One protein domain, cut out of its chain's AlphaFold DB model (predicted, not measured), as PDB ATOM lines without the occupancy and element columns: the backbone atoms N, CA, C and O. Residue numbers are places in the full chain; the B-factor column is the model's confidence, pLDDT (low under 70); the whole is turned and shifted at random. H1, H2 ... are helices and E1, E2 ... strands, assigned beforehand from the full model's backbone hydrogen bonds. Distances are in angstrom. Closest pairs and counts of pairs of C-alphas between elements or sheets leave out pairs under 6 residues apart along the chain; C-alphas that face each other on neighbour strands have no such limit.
ATOM      1  N   SER A   7       3.400  -7.137   8.255       93.31
ATOM      2  CA  SER A   7       3.345  -8.488   7.691       93.31
ATOM      3  C   SER A   7       3.864  -8.533   6.245       93.31
ATOM      4  O   SER A   7       4.542  -9.484   5.865       93.31
ATOM      5  N   GLU A   8       3.642  -7.484   5.438       95.00
ATOM      6  CA  GLU A   8       4.234  -7.382   4.091       95.00
ATOM      7  C   GLU A   8       5.767  -7.302   4.128       95.00
ATOM      8  O   GLU A   8       6.434  -7.915   3.292       95.00
ATOM      9  N   LEU A   9       6.342  -6.572   5.090       95.06
ATOM     10  CA  LEU A   9       7.795  -6.514   5.270       95.06
ATOM     11  C   LEU A   9       8.349  -7.876   5.685       95.06
ATOM     12  O   LEU A   9       9.305  -8.347   5.069       95.06
ATOM     13  N   CYS A  10       7.726  -8.537   6.662       96.31
ATOM     14  CA  CYS A  10       8.123  -9.883   7.070       96.31
ATOM     15  C   CYS A  10       8.116 -10.848   5.874       96.31
ATOM     16  O   CYS A  10       9.122 -11.503   5.611       96.31
ATOM     17  N   GLN A  11       7.044 -10.859   5.076       95.38
ATOM     18  CA  GLN A  11       6.951 -11.703   3.880       95.38
ATOM     19  C   GLN A  11       8.038 -11.382   2.850       95.38
ATOM     20  O   GLN A  11       8.687 -12.291   2.324       95.38
ATOM     21  N   ARG A  12       8.273 -10.097   2.567       94.88
ATOM     22  CA  ARG A  12       9.262  -9.666   1.569       94.88
ATOM     23  C   ARG A  12      10.688 -10.059   1.951       94.88
ATOM     24  O   ARG A  12      11.455 -10.468   1.082       94.88
ATOM     25  N   PHE A  13      11.015  -9.994   3.238       95.25
ATOM     26  CA  PHE A  13      12.302 -10.429   3.782       95.25
ATOM     27  C   PHE A  13      12.291 -11.888   4.259       95.25
ATOM     28  O   PHE A  13      13.188 -12.301   4.982       95.25
ATOM     29  N   ARG A  14      11.312 -12.701   3.837       96.38
ATOM     30  CA  ARG A  14      11.224 -14.140   4.157       96.38
ATOM     31  C   ARG A  14      11.332 -14.442   5.660       96.38
ATOM     32  O   ARG A  14      11.828 -15.499   6.040       96.38
ATOM     33  N   ILE A  15      10.877 -13.517   6.496       97.25
ATOM     34  CA  ILE A  15      10.759 -13.710   7.933       97.25
ATOM     35  C   ILE A  15       9.526 -14.564   8.190       97.25
ATOM     36  O   ILE A  15       8.427 -14.228   7.747       97.25
ATOM     37  N   ALA A  16       9.722 -15.657   8.914       96.62
ATOM     38  CA  ALA A  16       8.652 -16.508   9.397       96.62
ATOM     39  C   ALA A  16       8.502 -16.335  10.909       96.62
ATOM     40  O   ALA A  16       9.483 -16.107  11.618       96.62
ATOM     41  N   ILE A  17       7.275 -16.461  11.395       97.44
ATOM     42  CA  ILE A  17       6.952 -16.418  12.818       97.44
ATOM     43  C   ILE A  17       6.380 -17.779  13.189       97.44
ATOM     44  O   ILE A  17       5.526 -18.305  12.478       97.44
ATOM     45  N   TYR A  18       6.873 -18.356  14.278       97.62
ATOM     46  CA  TYR A  18       6.446 -19.671  14.740       97.62
ATOM     47  C   TYR A  18       6.150 -19.643  16.228       97.62
ATOM     48  O   TYR A  18       6.779 -18.895  16.982       97.62
ATOM     49  N   GLN A  19       5.223 -20.493  16.656       97.31
ATOM     50  CA  GLN A  19       5.012 -20.754  18.066       97.31
ATOM     51  C   GLN A  19       6.062 -21.758  18.567       97.31
ATOM     52  O   GLN A  19       6.395 -22.727  17.883       97.31
ATOM     53  N   VAL A  20       6.612 -21.535  19.763       96.94
ATOM     54  CA  VAL A  20       7.699 -22.358  20.318       96.94
ATOM     55  C   VAL A  20       7.271 -23.820  20.432       96.94
ATOM     56  O   VAL A  20       7.990 -24.699  19.966       96.94
ATOM     57  N   GLY A  21       6.088 -24.082  20.994       96.12
ATOM     58  CA  GLY A  21       5.573 -25.435  21.208       96.12
ATOM     59  C   GLY A  21       5.223 -26.206  19.934       96.12
ATOM     60  O   GLY A  21       5.110 -27.426  19.991       96.12
ATOM     61  N   GLU A  22       5.073 -25.525  18.795       95.88
ATOM     62  CA  GLU A  22       4.847 -26.182  17.501       95.88
ATOM     63  C   GLU A  22       6.145 -26.706  16.877       95.88
ATOM     64  O   GLU A  22       6.113 -27.628  16.062       95.88
ATOM     65  N   VAL A  23       7.287 -26.122  17.250       96.38
ATOM     66  CA  VAL A  23       8.591 -26.426  16.646       96.38
ATOM     67  C   VAL A  23       9.493 -27.205  17.601       96.38
ATOM     68  O   VAL A  23      10.259 -28.063  17.158       96.38
ATOM     69  N   TYR A  24       9.405 -26.938  18.904       95.19
ATOM     70  CA  TYR A  24      10.322 -27.471  19.902       95.19
ATOM     71  C   TYR A  24       9.592 -28.087  21.097       95.19
ATOM     72  O   TYR A  24       8.692 -27.495  21.693       95.19
ATOM     73  N   GLU A  25      10.057 -29.264  21.513       95.19
ATOM     74  CA  GLU A  25       9.616 -29.917  22.752       95.19
ATOM     75  C   GLU A  25      10.601 -29.705  23.913       95.19
ATOM     76  O   GLU A  25      10.205 -29.710  25.082       95.19
ATOM     77  N   THR A  26      11.883 -29.506  23.589       96.38
ATOM     78  CA  THR A  26      12.989 -29.382  24.548       96.38
ATOM     79  C   THR A  26      13.868 -28.174  24.238       96.38
ATOM     80  O   THR A  26      13.938 -27.739  23.089       96.38
ATOM     81  N   ASP A  27      14.497 -27.616  25.271       92.50
ATOM     82  CA  ASP A  27      15.469 -26.531  25.171       92.50
ATOM     83  C   ASP A  27      16.851 -27.032  24.702       92.50
ATOM     84  O   ASP A  27      17.055 -28.215  24.416       92.50
ATOM     85  N   GLN A  28      17.822 -26.118  24.621       89.25
ATOM     86  CA  GLN A  28      19.190 -26.423  24.183       89.25
ATOM     87  C   GLN A  28      19.931 -27.406  25.113       89.25
ATOM     88  O   GLN A  28      20.844 -28.094  24.660       89.25
ATOM     89  N   ASP A  29      19.534 -27.505  26.386       94.69
ATOM     90  CA  ASP A  29      20.075 -28.456  27.364       94.69
ATOM     91  C   ASP A  29      19.348 -29.819  27.320       94.69
ATOM     92  O   ASP A  29      19.635 -30.713  28.123       94.69
ATOM     93  N   GLY A  30      18.387 -29.989  26.404       94.56
ATOM     94  CA  GLY A  30      17.551 -31.182  26.279       94.56
ATOM     95  C   GLY A  30      16.478 -31.299  27.364       94.56
ATOM     96  O   GLY A  30      15.928 -32.384  27.571       94.56
ATOM     97  N   ARG A  31      16.175 -30.216  28.091       96.50
ATOM     98  CA  ARG A  31      15.124 -30.199  29.116       96.50
ATOM     99  C   ARG A  31      13.783 -29.835  28.485       96.50
ATOM    100  O   ARG A  31      13.753 -29.049  27.546       96.50
ATOM    101  N   PRO A  32      12.655 -30.359  28.990       96.81
ATOM    102  CA  PRO A  32      11.340 -29.986  28.477       96.81
ATOM    103  C   PRO A  32      11.090 -28.479  28.586       96.81
ATOM    104  O   PRO A  32      11.294 -27.895  29.654       96.81
ATOM    105  N   ILE A  33      10.597 -27.867  27.507       95.62
ATOM    106  CA  ILE A  33      10.205 -26.453  27.522       95.62
ATOM    107  C   ILE A  33       8.956 -26.296  28.412       95.62
ATOM    108  O   ILE A  33       8.001 -27.062  28.238       95.62
ATOM    109  N   PRO A  34       8.926 -25.330  29.351       95.00
ATOM    110  CA  PRO A  34       7.737 -25.048  30.155       95.00
ATOM    111  C   PRO A  34       6.541 -24.655  29.284       95.00
ATOM    112  O   PRO A  34       6.709 -23.925  28.310       95.00
ATOM    113  N   ASP A  35       5.325 -25.055  29.662       91.75
ATOM    114  CA  ASP A  35       4.123 -24.786  28.853       91.75
ATOM    115  C   ASP A  35       3.924 -23.286  28.567       91.75
ATOM    116  O   ASP A  35       3.668 -22.902  27.432       91.75
ATOM    117  N   GLY A  36       4.195 -22.414  29.545       91.06
ATOM    118  CA  GLY A  36       4.119 -20.961  29.344       91.06
ATOM    119  C   GLY A  36       5.163 -20.381  28.376       91.06
ATOM    120  O   GLY A  36       4.960 -19.289  27.854       91.06
ATOM    121  N   GLU A  37       6.270 -21.083  28.117       93.69
ATOM    122  CA  GLU A  37       7.227 -20.706  27.066       93.69
ATOM    123  C   GLU A  37       6.828 -21.301  25.711       93.69
ATOM    124  O   GLU A  37       7.057 -20.666  24.684       93.69
ATOM    125  N   LYS A  38       6.189 -22.480  25.694       95.50
ATOM    126  CA  LYS A  38       5.657 -23.103  24.471       95.50
ATOM    127  C   LYS A  38       4.583 -22.257  23.806       95.50
ATOM    128  O   LYS A  38       4.501 -22.268  22.584       95.50
ATOM    129  N   ASP A  39       3.814 -21.507  24.590       96.19
ATOM    130  CA  ASP A  39       2.768 -20.627  24.071       96.19
ATOM    131  C   ASP A  39       3.312 -19.369  23.370       96.19
ATOM    132  O   ASP A  39       2.556 -18.669  22.691       96.19
ATOM    133  N   LYS A  40       4.612 -19.073  23.510       97.69
ATOM    134  CA  LYS A  40       5.233 -17.873  22.947       97.69
ATOM    135  C   LYS A  40       5.590 -18.018  21.474       97.69
ATOM    136  O   LYS A  40       5.714 -19.116  20.937       97.69
ATOM    137  N   TRP A  41       5.830 -16.874  20.850       98.31
ATOM    138  CA  TRP A  41       6.156 -16.730  19.438       98.31
ATOM    139  C   TRP A  41       7.595 -16.263  19.256       98.31
ATOM    140  O   TRP A  41       8.070 -15.402  20.000       98.31
ATOM    141  N   PHE A  42       8.280 -16.804  18.253       97.31
ATOM    142  CA  PHE A  42       9.652 -16.441  17.918       97.31
ATOM    143  C   PHE A  42       9.809 -16.122  16.435       97.31
ATOM    144  O   PHE A  42       9.039 -16.575  15.585       97.31
ATOM    145  N   VAL A  43      10.839 -15.331  16.146       97.69
ATOM    146  CA  VAL A  43      11.204 -14.921  14.793       97.69
ATOM    147  C   VAL A  43      12.177 -15.933  14.203       97.69
ATOM    148  O   VAL A  43      13.161 -16.308  14.836       97.69
ATOM    149  N   SER A  44      11.920 -16.346  12.969       96.31
ATOM    150  CA  SER A  44      12.797 -17.197  12.178       96.31
ATOM    151  C   SER A  44      13.135 -16.514  10.861       96.31
ATOM    152  O   SER A  44      12.287 -15.883  10.229       96.31
ATOM    153  N   ALA A  45      14.388 -16.642  10.442       95.88
ATOM    154  CA  ALA A  45      14.865 -16.084   9.189       95.88
ATOM    155  C   ALA A  45      15.816 -17.057   8.480       95.88
ATOM    156  O   ALA A  45      16.440 -17.902   9.130       95.88
ATOM    157  N   PRO A  46      15.970 -16.935   7.151       93.38
ATOM    158  CA  PRO A  46      16.963 -17.696   6.407       93.38
ATOM    159  C   PRO A  46      18.383 -17.429   6.925       93.38
ATOM    160  O   PRO A  46      18.766 -16.279   7.152       93.38
ATOM    161  N   ALA A  47      19.181 -18.491   7.068       88.94
ATOM    162  CA  ALA A  47      20.539 -18.417   7.617       88.94
ATOM    163  C   ALA A  47      21.513 -17.563   6.781       88.94
ATOM    164  O   ALA A  47      22.560 -17.159   7.277       88.94
ATOM    165  N   ASP A  48      21.186 -17.307   5.514       91.25
ATOM    166  CA  ASP A  48      21.959 -16.478   4.587       91.25
ATOM    167  C   ASP A  48      21.570 -14.991   4.627       91.25
ATOM    168  O   ASP A  48      22.244 -14.176   3.999       91.25
ATOM    169  N   MET A  49      20.492 -14.630   5.332       90.81
ATOM    170  CA  MET A  49      19.924 -13.283   5.270       90.81
ATOM    171  C   MET A  49      20.299 -12.403   6.463       90.81
ATOM    172  O   MET A  49      20.602 -11.229   6.268       90.81
ATOM    173  N   PHE A  50      20.305 -12.962   7.674       92.44
ATOM    174  CA  PHE A  50      20.653 -12.234   8.896       92.44
ATOM    175  C   PHE A  50      21.687 -13.016   9.711       92.44
ATOM    176  O   PHE A  50      21.630 -14.250   9.743       92.44
ATOM    177  N   PRO A  51      22.625 -12.337  10.395       92.06
ATOM    178  CA  PRO A  51      23.530 -12.999  11.324       92.06
ATOM    179  C   PRO A  51      22.748 -13.747  12.405       92.06
ATOM    180  O   PRO A  51      21.806 -13.210  12.986       92.06
ATOM    181  N   HIS A  52      23.176 -14.968  12.729       88.94
ATOM    182  CA  HIS A  52      22.492 -15.809  13.719       88.94
ATOM    183  C   HIS A  52      22.255 -15.087  15.056       88.94
ATOM    184  O   HIS A  52      21.148 -15.116  15.583       88.94
ATOM    185  N   GLY A  53      23.268 -14.367  15.552       91.19
ATOM    186  CA  GLY A  53      23.174 -13.630  16.812       91.19
ATOM    187  C   GLY A  53      22.184 -12.461  16.794       91.19
ATOM    188  O   GLY A  53      21.700 -12.074  17.852       91.19
ATOM    189  N   GLU A  54      21.845 -11.905  15.626       93.00
ATOM    190  CA  GLU A  54      20.809 -10.867  15.534       93.00
ATOM    191  C   GLU A  54      19.409 -11.462  15.672       93.00
ATOM    192  O   GLU A  54      18.567 -10.873  16.346       93.00
ATOM    193  N   ILE A  55      19.183 -12.647  15.096       94.25
ATOM    194  CA  ILE A  55      17.918 -13.380  15.224       94.25
ATOM    195  C   ILE A  55      17.730 -13.884  16.656       94.25
ATOM    196  O   ILE A  55      16.669 -13.684  17.241       94.25
ATOM    197  N   GLU A  56      18.769 -14.473  17.251       92.75
ATOM    198  CA  GLU A  56      18.727 -14.994  18.625       92.75
ATOM    199  C   GLU A  56      18.517 -13.886  19.675       92.75
ATOM    200  O   GLU A  56      17.919 -14.114  20.725       92.75
ATOM    201  N   ALA A  57      18.949 -12.654  19.387       95.38
ATOM    202  CA  ALA A  57      18.742 -11.501  20.264       95.38
ATOM    203  C   ALA A  57      17.301 -10.943  20.246       95.38
ATOM    204  O   ALA A  57      16.990 -10.015  21.012       95.38
ATOM    205  N   ILE A  58      16.423 -11.453  19.375       96.56
ATOM    206  CA  ILE A  58      15.010 -11.072  19.347       96.56
ATOM    207  C   ILE A  58      14.274 -11.840  20.452       96.56
ATOM    208  O   ILE A  58      14.270 -13.070  20.444       96.56
ATOM    209  N   PRO A  59      13.635 -11.149  21.414       96.56
ATOM    210  CA  PRO A  59      12.942 -11.832  22.493       96.56
ATOM    211  C   PRO A  59      11.680 -12.542  21.990       96.56
ATOM    212  O   PRO A  59      11.033 -12.110  21.034       96.56
ATOM    213  N   LEU A  60      11.301 -13.603  22.701       96.69
ATOM    214  CA  LEU A  60      10.015 -14.267  22.513       96.69
ATOM    215  C   LEU A  60       8.854 -13.308  22.809       96.69
ATOM    216  O   LEU A  60       8.935 -12.484  23.721       96.69
ATOM    217  N   SER A  61       7.764 -13.457  22.063       97.69
ATOM    218  CA  SER A  61       6.569 -12.610  22.149       97.69
ATOM    219  C   SER A  61       5.349 -13.382  22.625       97.69
ATOM    220  O   SER A  61       5.266 -14.595  22.444       97.69
ATOM    221  N   ASN A  62       4.360 -12.683  23.183       97.44
ATOM    222  CA  ASN A  62       3.112 -13.322  23.614       97.44
ATOM    223  C   ASN A  62       2.110 -13.483  22.463       97.44
ATOM    224  O   ASN A  62       1.154 -14.243  22.579       97.44
ATOM    225  N   THR A  63       2.306 -12.760  21.360       97.62
ATOM    226  CA  THR A  63       1.439 -12.820  20.177       97.62
ATOM    227  C   THR A  63       2.263 -12.833  18.893       97.62
ATOM    228  O   THR A  63       3.365 -12.283  18.856       97.62
ATOM    229  N   GLU A  64       1.704 -13.405  17.827       97.12
ATOM    230  CA  GLU A  64       2.311 -13.403  16.490       97.12
ATOM    231  C   GLU A  64       2.586 -11.973  15.992       97.12
ATOM    232  O   GLU A  64       3.691 -11.662  15.561       97.12
ATOM    233  N   ALA A  65       1.616 -11.064  16.148       96.81
ATOM    234  CA  ALA A  65       1.745  -9.668  15.723       96.81
ATOM    235  C   ALA A  65       2.858  -8.905  16.468       96.81
ATOM    236  O   ALA A  65       3.532  -8.053  15.886       96.81
ATOM    237  N   GLU A  66       3.069  -9.201  17.753       97.56
ATOM    238  CA  GLU A  66       4.191  -8.651  18.519       97.56
ATOM    239  C   GLU A  66       5.531  -9.178  17.983       97.56
ATOM    240  O   GLU A  66       6.458  -8.388  17.797       97.56
ATOM    241  N   ALA A  67       5.615 -10.469  17.643       97.75
ATOM    242  CA  ALA A  67       6.818 -11.054  17.054       97.75
ATOM    243  C   ALA A  67       7.136 -10.457  15.672       97.75
ATOM    244  O   ALA A  67       8.292 -10.130  15.402       97.75
ATOM    245  N   GLU A  68       6.131 -10.235  14.817       97.50
ATOM    246  CA  GLU A  68       6.330  -9.541  13.538       97.50
ATOM    247  C   GLU A  68       6.840  -8.104  13.744       97.50
ATOM    248  O   GLU A  68       7.773  -7.657  13.071       97.50
ATOM    249  N   ALA A  69       6.253  -7.366  14.692       97.50
ATOM    250  CA  ALA A  69       6.677  -6.004  14.999       97.50
ATOM    251  C   ALA A  69       8.123  -5.962  15.521       97.50
ATOM    252  O   ALA A  69       8.902  -5.089  15.119       97.50
ATOM    253  N   LEU A  70       8.501  -6.921  16.372       97.69
ATOM    254  CA  LEU A  70       9.876  -7.085  16.831       97.69
ATOM    255  C   LEU A  70      10.821  -7.417  15.681       97.69
ATOM    256  O   LEU A  70      11.885  -6.809  15.615       97.69
ATOM    257  N   ALA A  71      10.446  -8.311  14.764       97.19
ATOM    258  CA  ALA A  71      11.263  -8.629  13.596       97.19
ATOM    259  C   ALA A  71      11.541  -7.376  12.756       97.19
ATOM    260  O   ALA A  71      12.698  -7.051  12.492       97.19
ATOM    261  N   VAL A  72      10.492  -6.619  12.411       96.44
ATOM    262  CA  VAL A  72      10.623  -5.376  11.637       96.44
ATOM    263  C   VAL A  72      11.537  -4.377  12.341       96.44
ATOM    264  O   VAL A  72      12.407  -3.793  11.699       96.44
ATOM    265  N   SER A  73      11.351  -4.184  13.650       96.50
ATOM    266  CA  SER A  73      12.117  -3.201  14.418       96.50
ATOM    267  C   SER A  73      13.559  -3.623  14.689       96.50
ATOM    268  O   SER A  73      14.433  -2.762  14.707       96.50
ATOM    269  N   ARG A  74      13.818  -4.902  14.980       96.38
ATOM    270  CA  ARG A  74      15.147  -5.387  15.382       96.38
ATOM    271  C   ARG A  74      16.047  -5.680  14.192       96.38
ATOM    272  O   ARG A  74      17.250  -5.497  14.319       96.38
ATOM    273  N   LEU A  75      15.469  -6.080  13.061       95.31
ATOM    274  CA  LEU A  75      16.208  -6.388  11.833       95.31
ATOM    275  C   LEU A  75      16.269  -5.208  10.853       95.31
ATOM    276  O   LEU A  75      16.806  -5.350   9.757       95.31
ATOM    277  N   GLY A  76      15.700  -4.050  11.213       95.31
ATOM    278  CA  GLY A  76      15.730  -2.845  10.378       95.31
ATOM    279  C   GLY A  76      15.071  -3.041   9.010       95.31
ATOM    280  O   GLY A  76      15.562  -2.544   7.995       95.31
ATOM    281  N   LEU A  77      13.980  -3.818   8.944       94.94
ATOM    282  CA  LEU A  77      13.385  -4.223   7.662       94.94
ATOM    283  C   LEU A  77      12.843  -3.029   6.863       94.94
ATOM    284  O   LEU A  77      12.780  -3.084   5.635       94.94
ATOM    285  N   ARG A  78      12.455  -1.942   7.543       94.12
ATOM    286  CA  ARG A  78      11.991  -0.715   6.877       94.12
ATOM    287  C   ARG A  78      13.147  -0.012   6.182       94.12
ATOM    288  O   ARG A  78      13.041   0.309   5.006       94.12
ATOM    289  N   GLU A  79      14.258   0.139   6.881       93.75
ATOM    290  CA  GLU A  79      15.471   0.772   6.385       93.75
ATOM    291  C   GLU A  79      16.073  -0.027   5.225       93.75
ATOM    292  O   GLU A  79      16.503   0.551   4.226       93.75
ATOM    293  N   LEU A  80      16.044  -1.361   5.316       92.25
ATOM    294  CA  LEU A  80      16.440  -2.248   4.222       92.25
ATOM    295  C   LEU A  80      15.541  -2.067   2.994       92.25
ATOM    296  O   LEU A  80      16.044  -1.976   1.876       92.25
ATOM    297  N   GLN A  81      14.223  -1.978   3.190       92.88
ATOM    298  CA  GLN A  81      13.281  -1.731   2.100       92.88
ATOM    299  C   GLN A  81      13.555  -0.383   1.422       92.88
ATOM    300  O   GLN A  81      13.644  -0.312   0.197       92.88
ATOM    301  N   GLU A  82      13.747   0.673   2.212       91.12
ATOM    302  CA  GLU A  82      14.071   2.009   1.708       91.12
ATOM    303  C   GLU A  82      15.413   2.056   0.971       91.12
ATOM    304  O   GLU A  82      15.560   2.828   0.026       91.12
ATOM    305  N   ALA A  83      16.398   1.252   1.380       90.31
ATOM    306  CA  ALA A  83      17.676   1.143   0.684       90.31
ATOM    307  C   ALA A  83      17.554   0.420  -0.669       90.31
ATOM    308  O   ALA A  83      18.295   0.752  -1.589       90.31
ATOM    309  N   ILE A  84      16.631  -0.540  -0.792       89.12
ATOM    310  CA  ILE A  84      16.358  -1.284  -2.036       89.12
ATOM    311  C   ILE A  84      15.570  -0.438  -3.043       89.12
ATOM    312  O   ILE A  84      15.780  -0.571  -4.246       89.12
ATOM    313  N   ASP A  85      14.653   0.407  -2.571       85.50
ATOM    314  CA  ASP A  85      13.811   1.244  -3.439       85.50
ATOM    315  C   ASP A  85      14.522   2.517  -3.954       85.50
ATOM    316  O   ASP A  85      13.918   3.293  -4.700       85.50
ATOM    317  N   ARG A  86      15.778   2.753  -3.550       76.81
ATOM    318  CA  ARG A  86      16.631   3.864  -4.012       76.81
ATOM    319  C   ARG A  86      17.431   3.497  -5.254       76.81
ATOM    320  O   ARG A  86      17.542   4.388  -6.127       76.81
TER     321      ARG A  86
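This is residues 7 to 86 of the 86 residues of an uncharacterized protein of Rhodocyclaceae bacterium (UniProt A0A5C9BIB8). What is the main picture? A short ladder of two antiparallel strands, E1 and E2, lies in the middle of a rod, and the longest helix, H5, packs on it with residues 64 to 71. One end of the rod holds H2, H3 and the long loop between them, the other holds H6, with H1 packed on H5 and H6, while the short helix H4 lies near E2. What is it built of? The 80 printed residues include six named helices and two named strands, in the order H1 E1 H2 H3 E2 H4 H5 H6, and the class is mostly helix. How tight is it? It is only just compact, close to loose, with a radius of gyration of the C-alphas of 13.6 A and spans of 47 by 23 by 16 A.

How do the strands pair? E1, residues 16 to 19, and E2, residues 41 to 44, are antiparallel neighbours at 147 degrees. N 16 and O 44 are 2.9 A apart and N 44 and O 16 are 2.8 A apart, both within hydrogen-bond range. What comes near them? The closest C-alphas of E2 and H5, residues 64 to 74, are those of Trp 41 and Glu 64, 5.9 A apart. Those of E2 and H4, residues 52 to 56, are Val 43 and Ile 55, 6.9 A apart. Which helices touch? H1, residues 7 to 12, touches H5 at a steep tilt of 56 degrees, the same way, closest at the C-alphas of Ser 7 and Glu 68, 6.6 A. H1 also touches H6, residues 77 to 84, closest at the C-alphas of Leu 9 and Leu 77, 6.5 A. H2, residues 20 to 23, touches H3, residues 35 to 38, closest at the C-alphas of Gly 21 and Lys 38, 4.0 A; H3 and H6 are apart. Are the helix backbones complete? In H1, H4, H5 and H6 every O i to N i+4 pair is within hydrogen-bond range; H2 and H3 are too short for such a pair.

Where do the first and last elements lie? H1 begins at C-alpha 7 (3.345, -8.488, 7.691), and H6 ends at C-alpha 84 (16.358, -1.284, -2.036). How long are the elements? H5 measures 15.2 A from first to last C-alpha, H6 10.6 A, E1 10.3 A and E2 9.9 A.

How far does it reach? The C-alphas of Arg 31 and Arg 86, the two farthest apart, are 47.5 A apart. Which link is long? H2 to H3, with 11 residues between them, is a long link. Is anything cut or uncertain? The printed part has no cut, and no printed residue is under 70 in pLDDT.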